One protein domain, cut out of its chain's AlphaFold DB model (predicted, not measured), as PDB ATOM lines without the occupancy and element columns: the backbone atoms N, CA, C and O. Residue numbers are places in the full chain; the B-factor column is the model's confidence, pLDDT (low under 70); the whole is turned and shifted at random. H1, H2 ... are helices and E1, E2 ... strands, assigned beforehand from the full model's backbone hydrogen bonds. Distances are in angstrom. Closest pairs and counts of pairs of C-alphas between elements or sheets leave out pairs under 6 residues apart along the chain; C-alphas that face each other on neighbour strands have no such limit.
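Overview. This is residues 2 to 174 of the 175 residues of the protein "Spore coat protein" of Bacillus sp. DNRA2 (UniProt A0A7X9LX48). A strongly twisted sheet of three strands, E4, E5 and E6, sits in the middle, with the second half of the long helix H1 packed over one face and the hairpin E2 and E3 over the other, partly face to face with the sheet and crossed to it. A small strand pair, E1 and E7, packs beside H1 and E4, while the first residues of H1, 2 to 14, stick out as a free arm at one end of the longest axis. The printed part has 173 residues, with three named helices and seven named strands in the order H1, E1, E2, E3, E4, E5, H2, H3, E6, E7, and its class is mixed, helices and strands. The three sheets, E4 E5 E6, E1 E7 and E2 E3, are each antiparallel. The whole is only just compact, close to loose, with a radius of gyration of the C-alphas of 18.7 A, and elongated, spanning 70 by 44 by 30 A.

Arrangement. H1, residues 2 to 40, is on the sheet of E4, residues 100 to 106, E5, residues 109 to 117, and E6, residues 146 to 156. These form two layers, a helix on one face of a sheet; its height over the sheet is 9.4 A, and on the local plane it runs across the strands, at 71 degrees to E4. The closest C-alphas of H1 and E4 are those of Ile 33 and Ile 102, 6.9 A apart. E1, residues 65 to 68, and E7, residues 162 to 165, are antiparallel neighbours, with N 66 and O 164 at 2.9 A. The closest C-alphas of H1 and E7 are those of Leu 25 and Ile 163, at 6.8 A; those of E1 and E4 are Phe 65 and Phe 100, at 5.4 A. E2, residues 76 to 84, and E3, residues 89 to 97, form a hairpin, with N 80 and O 93 at 3.0 A. This hairpin and the sheet E4 E5 E6 make a sandwich, two sheets face to face, with strands at 56 degrees; C-alphas 78 and 151, the closest of E2 and E6, are 6.5 A apart. E3 runs on into E4 at 84 degrees. E4 and E5 form a hairpin, with N 103 and O 111 at 2.9 A; E5 and E6 are antiparallel, with N 112 and O 153 at 2.8 A. E6 bends by 79 degrees at residue 150. H2, residues 118 to 121, and H3, residues 134 to 138, only graze this sheet. Every O i to N i+4 pair is within hydrogen-bond range in H3 and 33 of 35 are in H1, while H2 is too short for such a pair.

Along the chain. H1 begins with C-alpha 2 at (-17.415, -1.773, -3.782) and ends with C-alpha 40 at (-6.397, 49.722, 20.601), 58.0 A from first to last C-alpha. E2 measures 24.1 A and E3 24.9 A. E4 measures 16.6 A, E5 25.7 A and E6 25.0 A. E7 ends with C-alpha 165 at (2.356, 33.890, 14.029).

Size, cuts and confidence. The C-alphas farthest apart are those of Glu 2 and Glu 86, at 70.5 A. Without residues 2 to 14, which stand free, the body spans 56 by 44 by 28 A. The printed part has no cut; the links H1 to E1, 24 residues, and H2 to H3, 12 residues, are long. Residues 61 to 62 pair antiparallel with residues 169 to 170. The mean pLDDT of the printed part is 76.3, and residues 2 to 22, 39 to 60, 120 to 131 and 173 to 174 are under 70.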
ATOM      1  N   GLU A   2     -18.284  -2.276  -4.872       46.06
ATOM      2  CA  GLU A   2     -17.415  -1.773  -3.782       46.06
ATOM      3  C   GLU A   2     -16.707  -0.433  -4.065       46.06
ATOM      4  O   GLU A   2     -16.528   0.365  -3.151       46.06
ATOM      5  N   LYS A   3     -16.381  -0.125  -5.330       43.97
ATOM      6  CA  LYS A   3     -15.654   1.107  -5.704       43.97
ATOM      7  C   LYS A   3     -16.400   2.407  -5.346       43.97
ATOM      8  O   LYS A   3     -15.791   3.335  -4.834       43.97
ATOM      9  N   GLN A   4     -17.724   2.451  -5.521       45.16
ATOM     10  CA  GLN A   4     -18.533   3.655  -5.249       45.16
ATOM     11  C   GLN A   4     -18.695   3.964  -3.748       45.16
ATOM     12  O   GLN A   4     -18.836   5.126  -3.364       45.16
ATOM     13  N   HIS A   5     -18.645   2.953  -2.875       42.03
ATOM     14  CA  HIS A   5     -18.753   3.160  -1.427       42.03
ATOM     15  C   HIS A   5     -17.453   3.667  -0.791       42.03
ATOM     16  O   HIS A   5     -17.493   4.320   0.257       42.03
ATOM     17  N   GLN A   6     -16.310   3.387  -1.416       50.03
ATOM     18  CA  GLN A   6     -14.995   3.786  -0.924       50.03
ATOM     19  C   GLN A   6     -14.720   5.273  -1.204       50.03
ATOM     20  O   GLN A   6     -14.281   5.986  -0.298       50.03
ATOM     21  N   ASP A   7     -15.122   5.769  -2.378       53.69
ATOM     22  CA  ASP A   7     -15.002   7.185  -2.760       53.69
ATOM     23  C   ASP A   7     -15.882   8.102  -1.890       53.69
ATOM     24  O   ASP A   7     -15.447   9.163  -1.439       53.69
ATOM     25  N   SER A   8     -17.103   7.663  -1.552       52.03
ATOM     26  CA  SER A   8     -18.017   8.424  -0.685       52.03
ATOM     27  C   SER A   8     -17.503   8.566   0.754       52.03
ATOM     28  O   SER A   8     -17.673   9.628   1.361       52.03
ATOM     29  N   LYS A   9     -16.865   7.527   1.311       50.97
ATOM     30  CA  LYS A   9     -16.288   7.582   2.665       50.97
ATOM     31  C   LYS A   9     -15.038   8.460   2.715       50.97
ATOM     32  O   LYS A   9     -14.901   9.235   3.659       50.97
ATOM     33  N   TYR A  10     -14.178   8.393   1.696       50.53
ATOM     34  CA  TYR A  10     -13.008   9.272   1.574       50.53
ATOM     35  C   TYR A  10     -13.407  10.750   1.487       50.53
ATOM     36  O   TYR A  10     -12.845  11.590   2.192       50.53
ATOM     37  N   PHE A  11     -14.436  11.067   0.698       53.62
ATOM     38  CA  PHE A  11     -14.931  12.438   0.560       53.62
ATOM     39  C   PHE A  11     -15.507  12.994   1.875       53.62
ATOM     40  O   PHE A  11     -15.252  14.143   2.241       53.62
ATOM     41  N   GLN A  12     -16.239  12.173   2.636       53.44
ATOM     42  CA  GLN A  12     -16.777  12.587   3.936       53.44
ATOM     43  C   GLN A  12     -15.707  12.724   5.027       53.44
ATOM     44  O   GLN A  12     -15.811  13.626   5.861       53.44
ATOM     45  N   LEU A  13     -14.673  11.876   5.024       50.16
ATOM     46  CA  LEU A  13     -13.560  11.967   5.975       50.16
ATOM     47  C   LEU A  13     -12.738  13.246   5.743       50.16
ATOM     48  O   LEU A  13     -12.446  13.974   6.692       50.16
ATOM     49  N   ASN A  14     -12.471  13.574   4.475       53.38
ATOM     50  CA  ASN A  14     -11.788  14.811   4.092       53.38
ATOM     51  C   ASN A  14     -12.597  16.057   4.473       53.38
ATOM     52  O   ASN A  14     -12.028  17.019   4.982       53.38
ATOM     53  N   LYS A  15     -13.927  16.016   4.318       53.06
ATOM     54  CA  LYS A  15     -14.824  17.113   4.717       53.06
ATOM     55  C   LYS A  15     -14.892  17.317   6.237       53.06
ATOM     56  O   LYS A  15     -14.969  18.449   6.706       53.06
ATOM     57  N   LYS A  16     -14.854  16.238   7.026       53.84
ATOM     58  CA  LYS A  16     -14.806  16.332   8.498       53.84
ATOM     59  C   LYS A  16     -13.468  16.877   8.997       53.84
ATOM     60  O   LYS A  16     -13.456  17.704   9.906       53.84
ATOM     61  N   ASN A  17     -12.367  16.443   8.385       55.06
ATOM     62  CA  ASN A  17     -11.035  16.929   8.726       55.06
ATOM     63  C   ASN A  17     -10.865  18.405   8.346       55.06
ATOM     64  O   ASN A  17     -10.368  19.174   9.165       55.06
ATOM     65  N   SER A  18     -11.357  18.839   7.178       55.25
ATOM     66  CA  SER A  18     -11.312  20.256   6.790       55.25
ATOM     67  C   SER A  18     -12.141  21.151   7.723       55.25
ATOM     68  O   SER A  18     -11.685  22.229   8.094       55.25
ATOM     69  N   GLN A  19     -13.305  20.682   8.195       57.09
ATOM     70  CA  GLN A  19     -14.122  21.410   9.175       57.09
ATOM     71  C   GLN A  19     -13.463  21.523  10.558       57.09
ATOM     72  O   GLN A  19     -13.515  22.586  11.177       57.09
ATOM     73  N   GLN A  20     -12.840  20.453  11.068       60.19
ATOM     74  CA  GLN A  20     -12.128  20.527  12.351       60.19
ATOM     75  C   GLN A  20     -10.896  21.435  12.272       60.19
ATOM     76  O   GLN A  20     -10.617  22.170  13.221       60.19
ATOM     77  N   HIS A  21     -10.190  21.418  11.142       58.66
ATOM     78  CA  HIS A  21      -8.963  22.186  10.963       58.66
ATOM     79  C   HIS A  21      -9.221  23.677  10.735       58.66
ATOM     80  O   HIS A  21      -8.591  24.515  11.386       58.66
ATOM     81  N   GLY A  22     -10.241  24.015   9.936       60.81
ATOM     82  CA  GLY A  22     -10.727  25.392   9.787       60.81
ATOM     83  C   GLY A  22     -11.131  26.017  11.128       60.81
ATOM     84  O   GLY A  22     -10.865  27.191  11.376       60.81
ATOM     85  N   ASN A  23     -11.655  25.213  12.059       75.00
ATOM     86  CA  ASN A  23     -11.996  25.664  13.410       75.00
ATOM     87  C   ASN A  23     -10.752  26.026  14.255       75.00
ATOM     88  O   ASN A  23     -10.799  26.941  15.074       75.00
ATOM     89  N   CYS A  24      -9.617  25.346  14.060       86.31
ATOM     90  CA  CYS A  24      -8.364  25.678  14.752       86.31
ATOM     91  C   CYS A  24      -7.774  27.008  14.250       86.31
ATOM     92  O   CYS A  24      -7.389  27.871  15.050       86.31
ATOM     93  N   LEU A  25      -7.764  27.201  12.928       92.12
ATOM     94  CA  LEU A  25      -7.316  28.445  12.300       92.12
ATOM     95  C   LEU A  25      -8.198  29.625  12.697       92.12
ATOM     96  O   LEU A  25      -7.686  30.634  13.180       92.12
ATOM     97  N   LYS A  26      -9.520  29.458  12.594       93.75
ATOM     98  CA  LYS A  26     -10.496  30.474  12.994       93.75
ATOM     99  C   LYS A  26     -10.291  30.918  14.438       93.75
ATOM    100  O   LYS A  26     -10.125  32.105  14.685       93.75
ATOM    101  N   LYS A  27     -10.175  29.980  15.386       93.62
ATOM    102  CA  LYS A  27      -9.904  30.301  16.800       93.62
ATOM    103  C   LYS A  27      -8.598  31.067  17.005       93.62
ATOM    104  O   LYS A  27      -8.502  31.889  17.914       93.62
ATOM    105  N   THR A  28      -7.573  30.775  16.209       94.25
ATOM    106  CA  THR A  28      -6.293  31.494  16.284       94.25
ATOM    107  C   THR A  28      -6.455  32.927  15.791       94.25
ATOM    108  O   THR A  28      -6.047  33.862  16.476       94.25
ATOM    109  N   LEU A  29      -7.126  33.108  14.657       94.25
ATOM    110  CA  LEU A  29      -7.436  34.414  14.084       94.25
ATOM    111  C   LEU A  29      -8.356  35.253  14.992       94.25
ATOM    112  O   LEU A  29      -8.086  36.433  15.206       94.25
ATOM    113  N   GLU A  30      -9.363  34.642  15.622       93.06
ATOM    114  CA  GLU A  30     -10.219  35.287  16.631       93.06
ATOM    115  C   GLU A  30      -9.399  35.807  17.818       93.06
ATOM    116  O   GLU A  30      -9.615  36.925  18.288       93.06
ATOM    117  N   LYS A  31      -8.426  35.021  18.304       92.06
ATOM    118  CA  LYS A  31      -7.514  35.467  19.367       92.06
ATOM    119  C   LYS A  31      -6.682  36.662  18.918       92.06
ATOM    120  O   LYS A  31      -6.582  37.616  19.680       92.06
ATOM    121  N   ILE A  32      -6.137  36.638  17.699       91.25
ATOM    122  CA  ILE A  32      -5.352  37.758  17.159       91.25
ATOM    123  C   ILE A  32      -6.204  39.035  17.108       91.25
ATOM    124  O   ILE A  32      -5.793  40.042  17.686       91.25
ATOM    125  N   ILE A  33      -7.416  38.972  16.539       88.88
ATOM    126  CA  ILE A  33      -8.367  40.101  16.509       88.88
ATOM    127  C   ILE A  33      -8.642  40.628  17.921       88.88
ATOM    128  O   ILE A  33      -8.662  41.838  18.160       88.88
ATOM    129  N   ASN A  34      -8.874  39.726  18.877       87.56
ATOM    130  CA  ASN A  34      -9.177  40.108  20.252       87.56
ATOM    131  C   ASN A  34      -7.991  40.793  20.942       87.56
ATOM    132  O   ASN A  34      -8.199  41.782  21.645       87.56
ATOM    133  N   GLU A  35      -6.765  40.311  20.735       85.69
ATOM    134  CA  GLU A  35      -5.562  40.959  21.268       85.69
ATOM    135  C   GLU A  35      -5.325  42.331  20.620       85.69
ATOM    136  O   GLU A  35      -5.119  43.307  21.344       85.69
ATOM    137  N   GLN A  36      -5.473  42.453  19.295       80.94
ATOM    138  CA  GLN A  36      -5.403  43.745  18.593       80.94
ATOM    139  C   GLN A  36      -6.409  44.750  19.188       80.94
ATOM    140  O   GLN A  36      -6.045  45.863  19.569       80.94
ATOM    141  N   LYS A  37      -7.670  44.338  19.388       79.38
ATOM    142  CA  LYS A  37      -8.720  45.186  19.987       79.38
ATOM    143  C   LYS A  37      -8.399  45.636  21.418       79.38
ATOM    144  O   LYS A  37      -8.778  46.745  21.799       79.38
ATOM    145  N   LYS A  38      -7.737  44.805  22.232       76.19
ATOM    146  CA  LYS A  38      -7.360  45.161  23.614       76.19
ATOM    147  C   LYS A  38      -6.305  46.259  23.659       76.19
ATOM    148  O   LYS A  38      -6.380  47.118  24.538       76.19
ATOM    149  N   VAL A  39      -5.345  46.224  22.738       68.38
ATOM    150  CA  VAL A  39      -4.296  47.245  22.652       68.38
ATOM    151  C   VAL A  39      -4.888  48.569  22.168       68.38
ATOM    152  O   VAL A  39      -4.655  49.606  22.783       68.38
ATOM    153  N   ASN A  40      -5.787  48.521  21.184       61.31
ATOM    154  CA  ASN A  40      -6.397  49.722  20.601       61.31
ATOM    155  C   ASN A  40      -7.247  50.508  21.588       61.31
ATOM    156  O   ASN A  40      -7.240  51.731  21.557       61.31
ATOM    157  N   LYS A  41      -7.941  49.830  22.512       54.88
ATOM    158  CA  LYS A  41      -8.715  50.497  23.572       54.88
ATOM    159  C   LYS A  41      -7.863  51.386  24.490       54.88
ATOM    160  O   LYS A  41      -8.436  52.195  25.211       54.88
ATOM    161  N   LYS A  42      -6.532  51.239  24.488       49.97
ATOM    162  CA  LYS A  42      -5.607  52.045  25.300       49.97
ATOM    163  C   LYS A  42      -4.964  53.213  24.541       49.97
ATOM    164  O   LYS A  42      -4.401  54.081  25.194       49.97
ATOM    165  N   GLU A  43      -5.054  53.254  23.209       49.75
ATOM    166  CA  GLU A  43      -4.283  54.181  22.356       49.75
ATOM    167  C   GLU A  43      -5.151  55.142  21.516       49.75
ATOM    168  O   GLU A  43      -4.638  55.822  20.630       49.75
ATOM    169  N   ILE A  44      -6.454  55.279  21.805       44.41
ATOM    170  CA  ILE A  44      -7.327  56.271  21.139       44.41
ATOM    171  C   ILE A  44      -7.100  57.668  21.732       44.41
ATOM    172  O   ILE A  44      -8.010  58.291  22.256       44.41
ATOM    173  N   GLU A  45      -5.877  58.175  21.643       41.44
ATOM    174  CA  GLU A  45      -5.602  59.608  21.600       41.44
ATOM    175  C   GLU A  45      -4.348  59.826  20.757       41.44
ATOM    176  O   GLU A  45      -3.227  59.755  21.258       41.44
ATOM    177  N   LYS A  46      -4.586  60.160  19.482       40.62
ATOM    178  CA  LYS A  46      -3.744  60.926  18.543       40.62
ATOM    179  C   LYS A  46      -3.473  60.190  17.232       40.62
ATOM    180  O   LYS A  46      -2.717  59.230  17.182       40.62
ATOM    181  N   LYS A  47      -3.968  60.860  16.183       39.03
ATOM    182  CA  LYS A  47      -3.553  60.873  14.771       39.03
ATOM    183  C   LYS A  47      -4.364  59.995  13.807       39.03
ATOM    184  O   LYS A  47      -4.342  58.774  13.870       39.03
ATOM    185  N   SER A  48      -5.042  60.689  12.888       47.09
ATOM    186  CA  SER A  48      -5.587  60.167  11.631       47.09
ATOM    187  C   SER A  48      -4.447  60.002  10.631       47.09
ATOM    188  O   SER A  48      -3.772  60.995  10.378       47.09
ATOM    189  N   PHE A  49      -4.241  58.792  10.099       43.66
ATOM    190  CA  PHE A  49      -3.386  58.525   8.936       43.66
ATOM    191  C   PHE A  49      -3.810  57.208   8.244       43.66
ATOM    192  O   PHE A  49      -3.926  56.175   8.901       43.66
ATOM    193  N   GLY A  50      -3.991  57.236   6.915       48.25
ATOM    194  CA  GLY A  50      -4.034  56.045   6.050       48.25
ATOM    195  C   GLY A  50      -5.393  55.577   5.515       48.25
ATOM    196  O   GLY A  50      -6.438  55.946   6.040       48.25
ATOM    197  N   CYS A  51      -5.353  54.701   4.492       50.06
ATOM    198  CA  CYS A  51      -6.450  54.162   3.647       50.06
ATOM    199  C   CYS A  51      -7.669  53.548   4.370       50.06
ATOM    200  O   CYS A  51      -8.591  53.041   3.736       50.06
ATOM    201  N   LEU A  52      -7.637  53.554   5.694       49.28
ATOM    202  CA  LEU A  52      -8.586  52.983   6.628       49.28
ATOM    203  C   LEU A  52      -9.613  54.008   7.133       49.28
ATOM    204  O   LEU A  52     -10.474  53.650   7.928       49.28
ATOM    205  N   GLU A  53      -9.586  55.254   6.648       46.78
ATOM    206  CA  GLU A  53     -10.624  56.256   6.944       46.78
ATOM    207  C   GLU A  53     -12.027  55.786   6.494       46.78
ATOM    208  O   GLU A  53     -13.027  56.115   7.124       46.78
ATOM    209  N   SER A  54     -12.100  54.913   5.480       41.03
ATOM    210  CA  SER A  54     -13.336  54.254   5.029       41.03
ATOM    211  C   SER A  54     -13.771  53.051   5.881       41.03
ATOM    212  O   SER A  54     -14.920  52.626   5.780       41.03
ATOM    213  N   LEU A  55     -12.884  52.504   6.720       42.34
ATOM    214  CA  LEU A  55     -13.119  51.297   7.531       42.34
ATOM    215  C   LEU A  55     -13.007  51.549   9.049       42.34
ATOM    216  O   LEU A  55     -13.266  50.651   9.847       42.34
ATOM    217  N   GLY A  56     -12.649  52.767   9.469       38.84
ATOM    218  CA  GLY A  56     -12.708  53.228  10.857       38.84
ATOM    219  C   GLY A  56     -11.772  52.522  11.846       38.84
ATOM    220  O   GLY A  56     -11.991  52.649  13.051       38.84
ATOM    221  N   MET A  57     -10.753  51.776  11.397       44.50
ATOM    222  CA  MET A  57      -9.838  51.077  12.316       44.50
ATOM    223  C   MET A  57      -8.530  51.866  12.519       44.50
ATOM    224  O   MET A  57      -7.953  52.352  11.545       44.50
ATOM    225  N   PRO A  58      -8.046  52.012  13.769       45.94
ATOM    226  CA  PRO A  58      -6.792  52.709  14.046       45.94
ATOM    227  C   PRO A  58      -5.575  52.029  13.392       45.94
ATOM    228  O   PRO A  58      -5.659  50.910  12.885       45.94
ATOM    229  N   ILE A  59      -4.418  52.694  13.459       56.16
ATOM    230  CA  ILE A  59      -3.094  52.107  13.201       56.16
ATOM    231  C   ILE A  59      -2.661  51.372  14.466       56.16
ATOM    232  O   ILE A  59      -2.598  51.979  15.533       56.16
ATOM    233  N   THR A  60      -2.421  50.064  14.376       62.16
ATOM    234  CA  THR A  60      -2.412  49.222  15.575       62.16
ATOM    235  C   THR A  60      -1.228  48.292  15.602       62.16
ATOM    236  O   THR A  60      -0.857  47.685  14.592       62.16
ATOM    237  N   ASN A  61      -0.713  48.105  16.814       73.44
ATOM    238  CA  ASN A  61       0.004  46.899  17.181       73.44
ATOM    239  C   ASN A  61      -0.754  45.682  16.637       73.44
ATOM    240  O   ASN A  61      -1.965  45.536  16.824       73.44
ATOM    241  N   THR A  62      -0.050  44.831  15.909       84.12
ATOM    242  CA  THR A  62      -0.623  43.635  15.303       84.12
ATOM    243  C   THR A  62       0.309  42.462  15.516       84.12
ATOM    244  O   THR A  62       1.491  42.629  15.807       84.12
ATOM    245  N   ILE A  63      -0.243  41.265  15.366       91.25
ATOM    246  CA  ILE A  63       0.517  40.026  15.265       91.25
ATOM    247  C   ILE A  63       0.453  39.642  13.787       91.25
ATOM    248  O   ILE A  63      -0.575  39.114  13.356       91.25
ATOM    249  N   PRO A  64       1.475  39.973  12.978       93.94
ATOM    250  CA  PRO A  64       1.547  39.501  11.607       93.94
ATOM    251  C   PRO A  64       1.629  37.980  11.585       93.94
ATOM    252  O   PRO A  64       2.108  37.354  12.534       93.94
ATOM    253  N   PHE A  65       1.201  37.372  10.491       96.31
ATOM    254  CA  PHE A  65       1.281  35.927  10.339       96.31
ATOM    255  C   PHE A  65       1.469  35.510   8.887       96.31
ATOM    256  O   PHE A  65       1.206  36.274   7.957       96.31
ATOM    257  N   ILE A  66       1.905  34.265   8.728       97.06
ATOM    258  CA  ILE A  66       1.970  33.548   7.458       97.06
ATOM    259  C   ILE A  66       0.911  32.450   7.499       97.06
ATOM    260  O   ILE A  66       0.833  31.694   8.472       97.06
ATOM    261  N   LEU A  67       0.101  32.357   6.448       96.69
ATOM    262  CA  LEU A  67      -0.807  31.231   6.241       96.69
ATOM    263  C   LEU A  67      -0.120  30.158   5.407       96.69
ATOM    264  O   LEU A  67       0.687  30.468   4.538       96.69
ATOM    265  N   TYR A  68      -0.465  28.903   5.654       95.69
ATOM    266  CA  TYR A  68       0.043  27.759   4.911       95.69
ATOM    267  C   TYR A  68      -1.133  27.010   4.304       95.69
ATOM    268  O   TYR A  68      -2.061  26.648   5.027       95.69
ATOM    269  N   GLY A  69      -1.086  26.781   2.993       90.94
ATOM    270  CA  GLY A  69      -2.014  25.920   2.259       90.94
ATOM    271  C   GLY A  69      -1.679  24.449   2.497       90.94
ATOM    272  O   GLY A  69      -1.495  24.033   3.637       90.94
ATOM    273  N   ASN A  70      -1.522  23.654   1.438       85.50
ATOM    274  CA  ASN A  70      -1.046  22.266   1.519       85.50
ATOM    275  C   ASN A  70       0.459  22.190   1.863       85.50
ATOM    276  O   ASN A  70       1.260  21.761   1.042       85.50
ATOM    277  N   LEU A  71       0.843  22.621   3.071       81.56
ATOM    278  CA  LEU A  71       2.224  22.735   3.583       81.56
ATOM    279  C   LEU A  71       3.099  23.805   2.910       81.56
ATOM    280  O   LEU A  71       4.232  24.020   3.335       81.56
ATOM    281  N   GLU A  72       2.571  24.526   1.927       91.94
ATOM    282  CA  GLU A  72       3.255  25.648   1.290       91.94
ATOM    283  C   GLU A  72       2.795  26.989   1.875       91.94
ATOM    284  O   GLU A  72       1.592  27.176   2.093       91.94
ATOM    285  N   PRO A  73       3.717  27.939   2.120       94.62
ATOM    286  CA  PRO A  73       3.358  29.298   2.499       94.62
ATOM    287  C   PRO A  73       2.478  29.955   1.434       94.62
ATOM    288  O   PRO A  73       2.802  29.951   0.247       94.62
ATOM    289  N   PHE A  74       1.382  30.563   1.867       95.38
ATOM    290  CA  PHE A  74       0.461  31.268   0.994       95.38
ATOM    291  C   PHE A  74       1.088  32.578   0.513       95.38
ATOM    292  O   PHE A  74       1.293  33.508   1.293       95.38
ATOM    293  N   LYS A  75       1.414  32.614  -0.779       93.31
ATOM    294  CA  LYS A  75       2.011  33.750  -1.482       93.31
ATOM    295  C   LYS A  75       0.919  34.515  -2.217       93.31
ATOM    296  O   LYS A  75       0.140  33.905  -2.946       93.31
ATOM    297  N   VAL A  76       0.886  35.837  -2.068       92.62
ATOM    298  CA  VAL A  76      -0.089  36.688  -2.762       92.62
ATOM    299  C   VAL A  76       0.599  37.894  -3.380       92.62
ATOM    300  O   VAL A  76       1.445  38.533  -2.753       92.62
ATOM    301  N   GLU A  77       0.211  38.213  -4.612       91.44
ATOM    302  CA  GLU A  77       0.574  39.461  -5.271       91.44
ATOM    303  C   GLU A  77      -0.420  40.567  -4.912       91.44
ATOM    304  O   GLU A  77      -1.635  40.369  -4.929       91.44
ATOM    305  N   GLY A  78       0.106  41.741  -4.588       89.44
ATOM    306  CA  GLY A  78      -0.666  42.947  -4.346       89.44
ATOM    307  C   GLY A  78      -0.223  44.068  -5.275       89.44
ATOM    308  O   GLY A  78       0.909  44.096  -5.760       89.44
ATOM    309  N   VAL A  79      -1.118  45.026  -5.496       88.69
ATOM    310  CA  VAL A  79      -0.828  46.247  -6.252       88.69
ATOM    311  C   VAL A  79      -1.084  47.437  -5.346       88.69
ATOM    312  O   VAL A  79      -2.163  47.567  -4.775       88.69
ATOM    313  N   THR A  80      -0.095  48.312  -5.215       85.31
ATOM    314  CA  THR A  80      -0.220  49.560  -4.457       85.31
ATOM    315  C   THR A  80       0.326  50.726  -5.270       85.31
ATOM    316  O   THR A  80       0.796  50.545  -6.397       85.31
ATOM    317  N   LYS A  81       0.225  51.939  -4.735       84.94
ATOM    318  CA  LYS A  81       0.731  53.148  -5.381       84.94
ATOM    319  C   LYS A  81       2.062  53.554  -4.761       84.94
ATOM    320  O   LYS A  81       2.292  53.353  -3.574       84.94
ATOM    321  N   PHE A  82       2.925  54.154  -5.568       83.00
ATOM    322  CA  PHE A  82       4.081  54.901  -5.089       83.00
ATOM    323  C   PHE A  82       4.163  56.236  -5.820       83.00
ATOM    324  O   PHE A  82       3.762  56.355  -6.985       83.00
ATOM    325  N   PHE A  83       4.705  57.244  -5.147       83.44
ATOM    326  CA  PHE A  83       4.956  58.537  -5.763       83.44
ATOM    327  C   PHE A  83       6.314  58.531  -6.472       83.44
ATOM    328  O   PHE A  83       7.371  58.454  -5.840       83.44
ATOM    329  N   ASN A  84       6.301  58.616  -7.801       83.88
ATOM    330  CA  ASN A  84       7.521  58.751  -8.583       83.88
ATOM    331  C   ASN A  84       7.936  60.231  -8.614       83.88
ATOM    332  O   ASN A  84       7.303  61.041  -9.292       83.88
ATOM    333  N   LYS A  85       9.014  60.565  -7.891       85.00
ATOM    334  CA  LYS A  85       9.519  61.943  -7.763       85.00
ATOM    335  C   LYS A  85       9.997  62.535  -9.091       85.00
ATOM    336  O   LYS A  85       9.753  63.707  -9.341       85.00
ATOM    337  N   GLU A  86      10.630  61.737  -9.948       87.69
ATOM    338  CA  GLU A  86      11.166  62.193 -11.243       87.69
ATOM    339  C   GLU A  86      10.058  62.623 -12.209       87.69
ATOM    340  O   GLU A  86      10.223  63.554 -12.991       87.69
ATOM    341  N   LEU A  87       8.913  61.944 -12.146       90.00
ATOM    342  CA  LEU A  87       7.772  62.175 -13.029       90.00
ATOM    343  C   LEU A  87       6.646  62.963 -12.352       90.00
ATOM    344  O   LEU A  87       5.610  63.169 -12.984       90.00
ATOM    345  N   ASN A  88       6.835  63.353 -11.086       91.56
ATOM    346  CA  ASN A  88       5.867  64.063 -10.248       91.56
ATOM    347  C   ASN A  88       4.451  63.454 -10.315       91.56
ATOM    348  O   ASN A  88       3.461  64.167 -10.482       91.56
ATOM    349  N   LYS A  89       4.355  62.118 -10.269       91.19
ATOM    350  CA  LYS A  89       3.081  61.398 -10.421       91.19
ATOM    351  C   LYS A  89       3.041  60.095  -9.638       91.19
ATOM    352  O   LYS A  89       4.061  59.424  -9.470       91.19
ATOM    353  N   GLU A  90       1.838  59.706  -9.233       88.50
ATOM    354  CA  GLU A  90       1.584  58.374  -8.694       88.50
ATOM    355  C   GLU A  90       1.681  57.313  -9.798       88.50
ATOM    356  O   GLU A  90       1.254  57.518 -10.941       88.50
ATOM    357  N   LYS A  91       2.247  56.159  -9.452       86.31
ATOM    358  CA  LYS A  91       2.295  54.971 -10.301       86.31
ATOM    359  C   LYS A  91       1.896  53.745  -9.497       86.31
ATOM    360  O   LYS A  91       2.139  53.688  -8.296       86.31
ATOM    361  N   PHE A  92       1.345  52.751 -10.181       87.94
ATOM    362  CA  PHE A  92       1.173  51.429  -9.597       87.94
ATOM    363  C   PHE A  92       2.508  50.690  -9.517       87.94
ATOM    364  O   PHE A  92       3.346  50.793 -10.416       87.94
ATOM    365  N   VAL A  93       2.673  49.939  -8.438       84.56
ATOM    366  CA  VAL A  93       3.763  48.993  -8.221       84.56
ATOM    367  C   VAL A  93       3.167  47.692  -7.702       84.56
ATOM    368  O   VAL A  93       2.351  47.690  -6.776       84.56
ATOM    369  N   CYS A  94       3.562  46.591  -8.331       87.75
ATOM    370  CA  CYS A  94       3.226  45.256  -7.867       87.75
ATOM    371  C   CYS A  94       4.251  44.813  -6.823       87.75
ATOM    372  O   CYS A  94       5.438  45.124  -6.930       87.75
ATOM    373  N   PHE A  95       3.794  44.062  -5.835       87.19
ATOM    374  CA  PHE A  95       4.643  43.426  -4.840       87.19
ATOM    375  C   PHE A  95       4.102  42.035  -4.541       87.19
ATOM    376  O   PHE A  95       2.938  41.737  -4.806       87.19
ATOM    377  N   THR A  96       4.934  41.193  -3.948       90.56
ATOM    378  CA  THR A  96       4.519  39.874  -3.488       90.56
ATOM    379  C   THR A  96       4.815  39.738  -2.008       90.56
ATOM    380  O   THR A  96       5.849  40.212  -1.532       90.56
ATOM    381  N   THR A  97       3.921  39.084  -1.271       92.94
ATOM    382  CA  THR A  97       4.093  38.891   0.166       92.94
ATOM    383  C   THR A  97       3.535  37.561   0.662       92.94
ATOM    384  O   THR A  97       2.623  36.984   0.069       92.94
ATOM    385  N   PHE A  98       4.106  37.104   1.774       95.62
ATOM    386  CA  PHE A  98       3.615  36.001   2.604       95.62
ATOM    387  C   PHE A  98       3.022  36.488   3.933       95.62
ATOM    388  O   PHE A  98       2.618  35.674   4.763       95.62
ATOM    389  N   ILE A  99       3.062  37.799   4.181       95.50
ATOM    390  CA  ILE A  99       2.826  38.386   5.495       95.50
ATOM    391  C   ILE A  99       1.481  39.096   5.478       95.50
ATOM    392  O   ILE A  99       1.248  40.011   4.683       95.50
ATOM    393  N   PHE A 100       0.619  38.700   6.405       95.50
ATOM    394  CA  PHE A 100      -0.734  39.214   6.516       95.50
ATOM    395  C   PHE A 100      -0.993  39.739   7.925       95.50
ATOM    396  O   PHE A 100      -0.409  39.264   8.905       95.50
ATOM    397  N   ARG A 101      -1.922  40.687   8.028       93.38
ATOM    398  CA  ARG A 101      -2.674  40.924   9.264       93.38
ATOM    399  C   ARG A 101      -4.142  40.639   9.017       93.38
ATOM    400  O   ARG A 101      -4.644  40.853   7.918       93.38
ATOM    401  N   ILE A 102      -4.833  40.182  10.048       92.75
ATOM    402  CA  ILE A 102      -6.277  40.021   9.978       92.75
ATOM    403  C   ILE A 102      -6.974  41.345  10.278       92.75
ATOM    404  O   ILE A 102      -6.544  42.093  11.159       92.75
ATOM    405  N   ILE A 103      -8.037  41.603   9.523       89.38
ATOM    406  CA  ILE A 103      -8.919  42.759   9.671       89.38
ATOM    407  C   ILE A 103     -10.255  42.312  10.249       89.38
ATOM    408  O   ILE A 103     -10.724  42.893  11.226       89.38
ATOM    409  N   ASP A 104     -10.828  41.245   9.687       89.19
ATOM    410  CA  ASP A 104     -12.126  40.736  10.116       89.19
ATOM    411  C   ASP A 104     -12.297  39.234   9.852       89.19
ATOM    412  O   ASP A 104     -11.539  38.621   9.090       89.19
ATOM    413  N   LEU A 105     -13.312  38.650  10.488       90.62
ATOM    414  CA  LEU A 105     -13.791  37.291  10.254       90.62
ATOM    415  C   LEU A 105     -15.273  37.329   9.893       90.62
ATOM    416  O   LEU A 105     -16.094  37.782  10.689       90.62
ATOM    417  N   ASP A 106     -15.612  36.754   8.744       86.81
ATOM    418  CA  ASP A 106     -16.991  36.599   8.293       86.81
ATOM    419  C   ASP A 106     -17.293  35.116   8.061       86.81
ATOM    420  O   ASP A 106     -16.838  34.504   7.093       86.81
ATOM    421  N   GLY A 107     -18.012  34.497   9.000       88.19
ATOM    422  CA  GLY A 107     -18.299  33.065   8.955       88.19
ATOM    423  C   GLY A 107     -17.018  32.223   8.941       88.19
ATOM    424  O   GLY A 107     -16.274  32.213   9.923       88.19
ATOM    425  N   ASP A 108     -16.790  31.494   7.848       89.81
ATOM    426  CA  ASP A 108     -15.584  30.682   7.612       89.81
ATOM    427  C   ASP A 108     -14.575  31.372   6.670       89.81
ATOM    428  O   ASP A 108     -13.622  30.747   6.196       89.81
ATOM    429  N   CYS A 109     -14.767  32.669   6.414       93.69
ATOM    430  CA  CYS A 109     -13.842  33.523   5.684       93.69
ATOM    431  C   CYS A 109     -13.069  34.450   6.631       93.69
ATOM    432  O   CYS A 109     -13.561  34.857   7.685       93.69
ATOM    433  N   ALA A 110     -11.864  34.833   6.214       93.62
ATOM    434  CA  ALA A 110     -11.094  35.902   6.836       93.62
ATOM    435  C   ALA A 110     -10.819  37.018   5.830       93.62
ATOM    436  O   ALA A 110     -10.459  36.750   4.682       93.62
ATOM    437  N   VAL A 111     -10.951  38.261   6.290       94.19
ATOM    438  CA  VAL A 111     -10.489  39.446   5.569       94.19
ATOM    439  C   VAL A 111      -9.088  39.769   6.062       94.19
ATOM    440  O   VAL A 111      -8.873  40.070   7.241       94.19
ATOM    441  N   LEU A 112      -8.127  39.678   5.155       94.50
ATOM    442  CA  LEU A 112      -6.713  39.875   5.421       94.50
ATOM    443  C   LEU A 112      -6.232  41.130   4.720       94.50
ATOM    444  O   LEU A 112      -6.596  41.381   3.577       94.50
ATOM    445  N   GLU A 113      -5.356  41.871   5.376       92.81
ATOM    446  CA  GLU A 113      -4.569  42.906   4.729       92.81
ATOM    447  C   GLU A 113      -3.148  42.414   4.486       92.81
ATOM    448  O   GLU A 113      -2.510  41.812   5.357       92.81
ATOM    449  N   LEU A 114      -2.661  42.704   3.286       93.75
ATOM    450  CA  LEU A 114      -1.308  42.409   2.847       93.75
ATOM    451  C   LEU A 114      -0.325  43.370   3.524       93.75
ATOM    452  O   LEU A 114      -0.503  44.591   3.497       93.75
ATOM    453  N   LEU A 115       0.733  42.817   4.110       92.19
ATOM    454  CA  LEU A 115       1.846  43.585   4.661       92.19
ATOM    455  C   LEU A 115       3.058  43.457   3.744       92.19
ATOM    456  O   LEU A 115       3.304  42.395   3.171       92.19
ATOM    457  N   LYS A 116       3.830  44.531   3.611       89.75
ATOM    458  CA  LYS A 116       5.048  44.553   2.794       89.75
ATOM    459  C   LYS A 116       6.148  45.348   3.477       89.75
ATOM    460  O   LYS A 116       5.869  46.112   4.392       89.75
ATOM    461  N   PHE A 117       7.385  45.191   3.025       88.12
ATOM    462  CA  PHE A 117       8.476  46.059   3.466       88.12
ATOM    463  C   PHE A 117       8.562  47.305   2.575       88.12
ATOM    464  O   PHE A 117       8.272  47.241   1.379       88.12
ATOM    465  N   ASN A 118       8.937  48.449   3.150       82.06
ATOM    466  CA  ASN A 118       8.982  49.740   2.448       82.06
ATOM    467  C   ASN A 118       9.993  49.771   1.280       82.06
ATOM    468  O   ASN A 118       9.842  50.531   0.324       82.06
ATOM    469  N   ASP A 119      11.003  48.900   1.303       75.06
ATOM    470  CA  ASP A 119      11.956  48.734   0.202       75.06
ATOM    471  C   ASP A 119      11.354  48.048  -1.043       75.06
ATOM    472  O   ASP A 119      11.927  48.119  -2.130       75.06
ATOM    473  N   GLN A 120      10.144  47.484  -0.938       64.62
ATOM    474  CA  GLN A 120       9.382  46.909  -2.055       64.62
ATOM    475  C   GLN A 120       8.592  47.962  -2.867       64.62
ATOM    476  O   GLN A 120       7.599  47.646  -3.518       64.62
ATOM    477  N   ASN A 121       8.997  49.238  -2.826       57.00
ATOM    478  CA  ASN A 121       8.393  50.328  -3.616       57.00
ATOM    479  C   ASN A 121       8.947  50.439  -5.043       57.00
ATOM    480  O   ASN A 121       8.540  51.312  -5.809       57.00
ATOM    481  N   THR A 122       9.866  49.554  -5.410       50.25
ATOM    482  CA  THR A 122      10.339  49.395  -6.781       50.25
ATOM    483  C   THR A 122       9.918  48.014  -7.255       50.25
ATOM    484  O   THR A 122      10.016  47.051  -6.495       50.25
ATOM    485  N   CYS A 123       9.398  47.906  -8.484       44.62
ATOM    486  CA  CYS A 123       9.187  46.592  -9.079       44.62
ATOM    487  C   CYS A 123      10.557  45.912  -9.111       44.62
ATOM    488  O   CYS A 123      11.412  46.315  -9.901       44.62
ATOM    489  N   ILE A 124      10.777  44.910  -8.259       49.97
ATOM    490  CA  ILE A 124      11.932  44.024  -8.381       49.97
ATOM    491  C   ILE A 124      11.654  43.171  -9.623       49.97
ATOM    492  O   ILE A 124      11.160  42.052  -9.538       49.97
ATOM    493  N   LEU A 125      11.880  43.764 -10.798       43.47
ATOM    494  CA  LEU A 125      11.851  43.077 -12.086       43.47
ATOM    495  C   LEU A 125      13.112  42.234 -12.280       43.47
ATOM    496  O   LEU A 125      13.133  41.373 -13.154       43.47
ATOM    497  N   ASP A 126      14.124  42.420 -11.432       38.72
ATOM    498  CA  ASP A 126      15.358  41.667 -11.518       38.72
ATOM    499  C   ASP A 126      15.417  40.492 -10.530       38.72
ATOM    500  O   ASP A 126      15.745  40.616  -9.352       38.72
ATOM    501  N   ILE A 127      15.195  39.321 -11.138       41.31
ATOM    502  CA  ILE A 127      15.992  38.099 -10.977       41.31
ATOM    503  C   ILE A 127      15.550  37.162  -9.822       41.31
ATOM    504  O   ILE A 127      15.998  37.259  -8.685       41.31
ATOM    505  N   LYS A 128      14.773  36.125 -10.200       40.81
ATOM    506  CA  LYS A 128      14.562  34.817  -9.510       40.81
ATOM    507  C   LYS A 128      13.559  34.739  -8.336       40.81
ATOM    508  O   LYS A 128      13.639  33.812  -7.532       40.81
ATOM    509  N   SER A 129      12.590  35.648  -8.228       48.06
ATOM    510  CA  SER A 129      11.699  35.753  -7.052       48.06
ATOM    511  C   SER A 129      10.565  34.715  -6.939       48.06
ATOM    512  O   SER A 129       9.895  34.663  -5.899       48.06
ATOM    513  N   ASP A 130      10.363  33.835  -7.924       48.38
ATOM    514  CA  ASP A 130       9.396  32.732  -7.785       48.38
ATOM    515  C   ASP A 130       9.772  31.765  -6.652       48.38
ATOM    516  O   ASP A 130       8.886  31.219  -6.000       48.38
ATOM    517  N   ALA A 131      11.064  31.666  -6.317       55.88
ATOM    518  CA  ALA A 131      11.590  30.808  -5.255       55.88
ATOM    519  C   ALA A 131      11.805  31.509  -3.895       55.88
ATOM    520  O   ALA A 131      12.380  30.909  -2.984       55.88
ATOM    521  N   CYS A 132      11.404  32.776  -3.726       70.62
ATOM    522  CA  CYS A 132      11.572  33.445  -2.432       70.62
ATOM    523  C   CYS A 132      10.589  32.844  -1.418       70.62
ATOM    524  O   CYS A 132       9.379  32.950  -1.590       70.62
ATOM    525  N   SER A 133      11.112  32.188  -0.384       86.44
ATOM    526  CA  SER A 133      10.349  31.689   0.763       86.44
ATOM    527  C   SER A 133      10.047  32.819   1.761       86.44
ATOM    528  O   SER A 133      10.668  33.886   1.685       86.44
ATOM    529  N   PRO A 134       9.180  32.604   2.769       89.50
ATOM    530  CA  PRO A 134       8.970  33.596   3.821       89.50
ATOM    531  C   PRO A 134      10.268  34.029   4.518       89.50
ATOM    532  O   PRO A 134      10.443  35.205   4.826       89.50
ATOM    533  N   SER A 135      11.221  33.110   4.711       86.81
ATOM    534  CA  SER A 135      12.533  33.430   5.287       86.81
ATOM    535  C   SER A 135      13.340  34.376   4.399       86.81
ATOM    536  O   SER A 135      13.973  35.284   4.917       86.81
ATOM    537  N   CYS A 136      13.288  34.207   3.075       85.94
ATOM    538  CA  CYS A 136      13.916  35.132   2.128       85.94
ATOM    539  C   CYS A 136      13.310  36.546   2.226       85.94
ATOM    540  O   CYS A 136      14.051  37.524   2.171       85.94
ATOM    541  N   GLN A 137      11.991  36.665   2.442       85.69
ATOM    542  CA  GLN A 137      11.328  37.964   2.617       85.69
ATOM    543  C   GLN A 137      11.652  38.625   3.969       85.69
ATOM    544  O   GLN A 137      11.767  39.846   4.018       85.69
ATOM    545  N   LEU A 138      11.772  37.843   5.050       87.94
ATOM    546  CA  LEU A 138      11.888  38.336   6.432       87.94
ATOM    547  C   LEU A 138      13.328  38.489   6.943       87.94
ATOM    548  O   LEU A 138      13.579  39.310   7.825       87.94
ATOM    549  N   ASN A 139      14.268  37.669   6.464       87.25
ATOM    550  CA  ASN A 139      15.602  37.584   7.051       87.25
ATOM    551  C   ASN A 139      16.341  38.926   6.963       87.25
ATOM    552  O   ASN A 139      16.422  39.532   5.896       87.25
ATOM    553  N   SER A 140      16.894  39.366   8.095       86.44
ATOM    554  CA  SER A 140      17.642  40.625   8.228       86.44
ATOM    555  C   SER A 140      16.869  41.897   7.843       86.44
ATOM    556  O   SER A 140      17.493  42.941   7.662       86.44
ATOM    557  N   LYS A 141      15.534  41.846   7.737       87.94
ATOM    558  CA  LYS A 141      14.706  43.046   7.563       87.94
ATOM    559  C   LYS A 141      14.534  43.795   8.880       87.94
ATOM    560  O   LYS A 141      14.413  43.176   9.938       87.94
ATOM    561  N   ASP A 142      14.469  45.123   8.805       88.31
ATOM    562  CA  ASP A 142      14.090  45.946   9.949       88.31
ATOM    563  C   ASP A 142      12.581  45.818  10.188       88.31
ATOM    564  O   ASP A 142      11.761  45.972   9.282       88.31
ATOM    565  N   VAL A 143      12.202  45.548  11.433       86.06
ATOM    566  CA  VAL A 143      10.799  45.482  11.855       86.06
ATOM    567  C   VAL A 143      10.063  46.795  11.558       86.06
ATOM    568  O   VAL A 143       8.883  46.774  11.215       86.06
ATOM    569  N   ASN A 144      10.762  47.931  11.643       85.25
ATOM    570  CA  ASN A 144      10.211  49.265  11.409       85.25
ATOM    571  C   ASN A 144       9.884  49.564   9.941       85.25
ATOM    572  O   ASN A 144       9.237  50.587   9.683       85.25
ATOM    573  N   ASP A 145      10.338  48.708   9.022       87.31
ATOM    574  CA  ASP A 145      10.082  48.813   7.587       87.31
ATOM    575  C   ASP A 145       8.847  48.016   7.153       87.31
ATOM    576  O   ASP A 145       8.415  48.159   6.008       87.31
ATOM    577  N   LEU A 146       8.271  47.186   8.034       89.56
ATOM    578  CA  LEU A 146       7.039  46.458   7.745       89.56
ATOM    579  C   LEU A 146       5.839  47.413   7.811       89.56
ATOM    580  O   LEU A 146       5.516  47.986   8.855       89.56
ATOM    581  N   ILE A 147       5.165  47.560   6.677       87.38
ATOM    582  CA  ILE A 147       4.082  48.517   6.464       87.38
ATOM    583  C   ILE A 147       2.808  47.838   5.968       87.38
ATOM    584  O   ILE A 147       2.826  46.780   5.328       87.38
ATOM    585  N   ALA A 148       1.688  48.491   6.259       87.25
ATOM    586  CA  ALA A 148       0.384  48.175   5.697       87.25
ATOM    587  C   ALA A 148       0.371  48.522   4.202       87.25
ATOM    588  O   ALA A 148       0.687  49.654   3.830       87.25
ATOM    589  N   ALA A 149       0.012  47.567   3.337       86.62
ATOM    590  CA  ALA A 149      -0.072  47.834   1.902       86.62
ATOM    591  C   ALA A 149      -1.395  48.499   1.482       86.62
ATOM    592  O   ALA A 149      -1.495  48.931   0.332       86.62
ATOM    593  N   CYS A 150      -2.394  48.555   2.377       86.31
ATOM    594  CA  CYS A 150      -3.774  48.939   2.072       86.31
ATOM    595  C   CYS A 150      -4.438  48.076   0.984       86.31
ATOM    596  O   CYS A 150      -5.305  48.547   0.249       86.31
ATOM    597  N   VAL A 151      -4.016  46.817   0.851       88.88
ATOM    598  CA  VAL A 151      -4.600  45.860  -0.095       88.88
ATOM    599  C   VAL A 151      -5.203  44.718   0.706       88.88
ATOM    600  O   VAL A 151      -4.510  44.097   1.515       88.88
ATOM    601  N   TYR A 152      -6.487  44.449   0.473       92.50
ATOM    602  CA  TYR A 152      -7.265  43.468   1.220       92.50
ATOM    603  C   TYR A 152      -7.635  42.278   0.345       92.50
ATOM    604  O   TYR A 152      -7.947  42.437  -0.835       92.50
ATOM    605  N   ILE A 153      -7.643  41.094   0.944       93.81
ATOM    606  CA  ILE A 153      -8.114  39.861   0.321       93.81
ATOM    607  C   ILE A 153      -9.072  39.148   1.269       93.81
ATOM    608  O   ILE A 153      -8.879  39.153   2.485       93.81
ATOM    609  N   GLN A 154     -10.095  38.515   0.708       95.50
ATOM    610  CA  GLN A 154     -10.958  37.597   1.438       95.50
ATOM    611  C   GLN A 154     -10.550  36.170   1.092       95.50
ATOM    612  O   GLN A 154     -10.392  35.838  -0.083       95.50
ATOM    613  N   VAL A 155     -10.368  35.332   2.108       94.81
ATOM    614  CA  VAL A 155      -9.947  33.941   1.925       94.81
ATOM    615  C   VAL A 155     -10.832  32.994   2.727       94.81
ATOM    616  O   VAL A 155     -11.205  33.310   3.856       94.81
ATOM    617  N   GLU A 156     -11.146  31.823   2.175       95.12
ATOM    618  CA  GLU A 156     -11.823  30.763   2.931       95.12
ATOM    619  C   GLU A 156     -10.804  29.999   3.781       95.12
ATOM    620  O   GLU A 156      -9.769  29.534   3.292       95.12
ATOM    621  N   LEU A 157     -11.109  29.824   5.066       93.62
ATOM    622  CA  LEU A 157     -10.192  29.198   6.018       93.62
ATOM    623  C   LEU A 157      -9.964  27.706   5.747       93.62
ATOM    624  O   LEU A 157      -8.938  27.162   6.148       93.62
ATOM    625  N   SER A 158     -10.881  27.046   5.035       92.06
ATOM    626  CA  SER A 158     -10.765  25.631   4.668       92.06
ATOM    627  C   SER A 158      -9.633  25.322   3.685       92.06
ATOM    628  O   SER A 158      -9.266  24.153   3.570       92.06
ATOM    629  N   TYR A 159      -9.072  26.321   2.993       92.44
ATOM    630  CA  TYR A 159      -7.928  26.125   2.090       92.44
ATOM    631  C   TYR A 159      -6.574  26.107   2.803       92.44
ATOM    632  O   TYR A 159      -5.558  25.806   2.175       92.44
ATOM    633  N   PHE A 160      -6.539  26.413   4.100       94.44
ATOM    634  CA  PHE A 160      -5.298  26.514   4.852       94.44
ATOM    635  C   PHE A 160      -5.155  25.373   5.854       94.44
ATOM    636  O   PHE A 160      -6.110  24.944   6.503       94.44
ATOM    637  N   SER A 161      -3.924  24.885   5.992       92.75
ATOM    638  CA  SER A 161      -3.550  23.851   6.951       92.75
ATOM    639  C   SER A 161      -2.779  24.381   8.155       92.75
ATOM    640  O   SER A 161      -2.682  23.693   9.167       92.75
ATOM    641  N   ALA A 162      -2.212  25.582   8.094       93.94
ATOM    642  CA  ALA A 162      -1.498  26.129   9.239       93.94
ATOM    643  C   ALA A 162      -1.422  27.653   9.200       93.94
ATOM    644  O   ALA A 162      -1.626  28.301   8.175       93.94
ATOM    645  N   ILE A 163      -1.116  28.206  10.368       95.38
ATOM    646  CA  ILE A 163      -0.810  29.610  10.578       95.38
ATOM    647  C   ILE A 163       0.453  29.685  11.433       95.38
ATOM    648  O   ILE A 163       0.549  29.024  12.467       95.38
ATOM    649  N   GLN A 164       1.419  30.487  10.999       95.56
ATOM    650  CA  GLN A 164       2.594  30.835  11.786       95.56
ATOM    651  C   GLN A 164       2.481  32.299  12.191       95.56
ATOM    652  O   GLN A 164       2.601  33.192  11.353       95.56
ATOM    653  N   CYS A 165       2.276  32.544  13.481       95.00
ATOM    654  CA  CYS A 165       2.356  33.890  14.029       95.00
ATOM    655  C   CYS A 165       3.813  34.369  14.027       95.00
ATOM    656  O   CYS A 165       4.728  33.627  14.390       95.00
ATOM    657  N   LEU A 166       4.011  35.623  13.646       93.38
ATOM    658  CA  LEU A 166       5.269  36.343  13.780       93.38
ATOM    659  C   LEU A 166       5.254  37.157  15.088       93.38
ATOM    660  O   LEU A 166       4.191  37.323  15.696       93.38
ATOM    661  N   PRO A 167       6.413  37.657  15.555       91.38
ATOM    662  CA  PRO A 167       6.458  38.574  16.688       91.38
ATOM    663  C   PRO A 167       5.504  39.759  16.495       91.38
ATOM    664  O   PRO A 167       5.313  40.227  15.374       91.38
ATOM    665  N   ALA A 168       4.899  40.234  17.584       89.50
ATOM    666  CA  ALA A 168       4.022  41.398  17.537       89.50
ATOM    667  C   ALA A 168       4.820  42.658  17.179       89.50
ATOM    668  O   ALA A 168       5.917  42.869  17.700       89.50
ATOM    669  N   VAL A 169       4.262  43.491  16.304       86.88
ATOM    670  CA  VAL A 169       4.930  44.690  15.784       86.88
ATOM    671  C   VAL A 169       3.941  45.837  15.625       86.88
ATOM    672  O   VAL A 169       2.735  45.629  15.453       86.88
ATOM    673  N   PHE A 170       4.473  47.054  15.641       83.06
ATOM    674  CA  PHE A 170       3.737  48.251  15.264       83.06
ATOM    675  C   PHE A 170       3.879  48.478  13.757       83.06
ATOM    676  O   PHE A 170       4.995  48.601  13.254       83.06
ATOM    677  N   ILE A 171       2.760  48.529  13.037       77.00
ATOM    678  CA  ILE A 171       2.758  48.716  11.582       77.00
ATOM    679  C   ILE A 171       2.569  50.190  11.261       77.00
ATOM    680  O   ILE A 171       1.581  50.791  11.678       77.00
ATOM    681  N   LYS A 172       3.487  50.761  10.478       70.56
ATOM    682  CA  LYS A 172       3.320  52.106   9.918       70.56
ATOM    683  C   LYS A 172       2.456  52.043   8.658       70.56
ATOM    684  O   LYS A 172       2.459  51.044   7.935       70.56
ATOM    685  N   VAL A 173       1.734  53.122   8.383       61.59
ATOM    686  CA  VAL A 173       1.157  53.354   7.056       61.59
ATOM    687  C   VAL A 173       2.200  54.114   6.242       61.59
ATOM    688  O   VAL A 173       2.874  54.982   6.791       61.59
ATOM    689  N   SER A 174       2.378  53.755   4.970       54.03
ATOM    690  CA  SER A 174       3.181  54.574   4.057       54.03
ATOM    691  C   SER A 174       2.528  55.948   3.910       54.03
ATOM    692  O   SER A 174       1.360  56.013   3.528       54.03
TER     693      SER A 174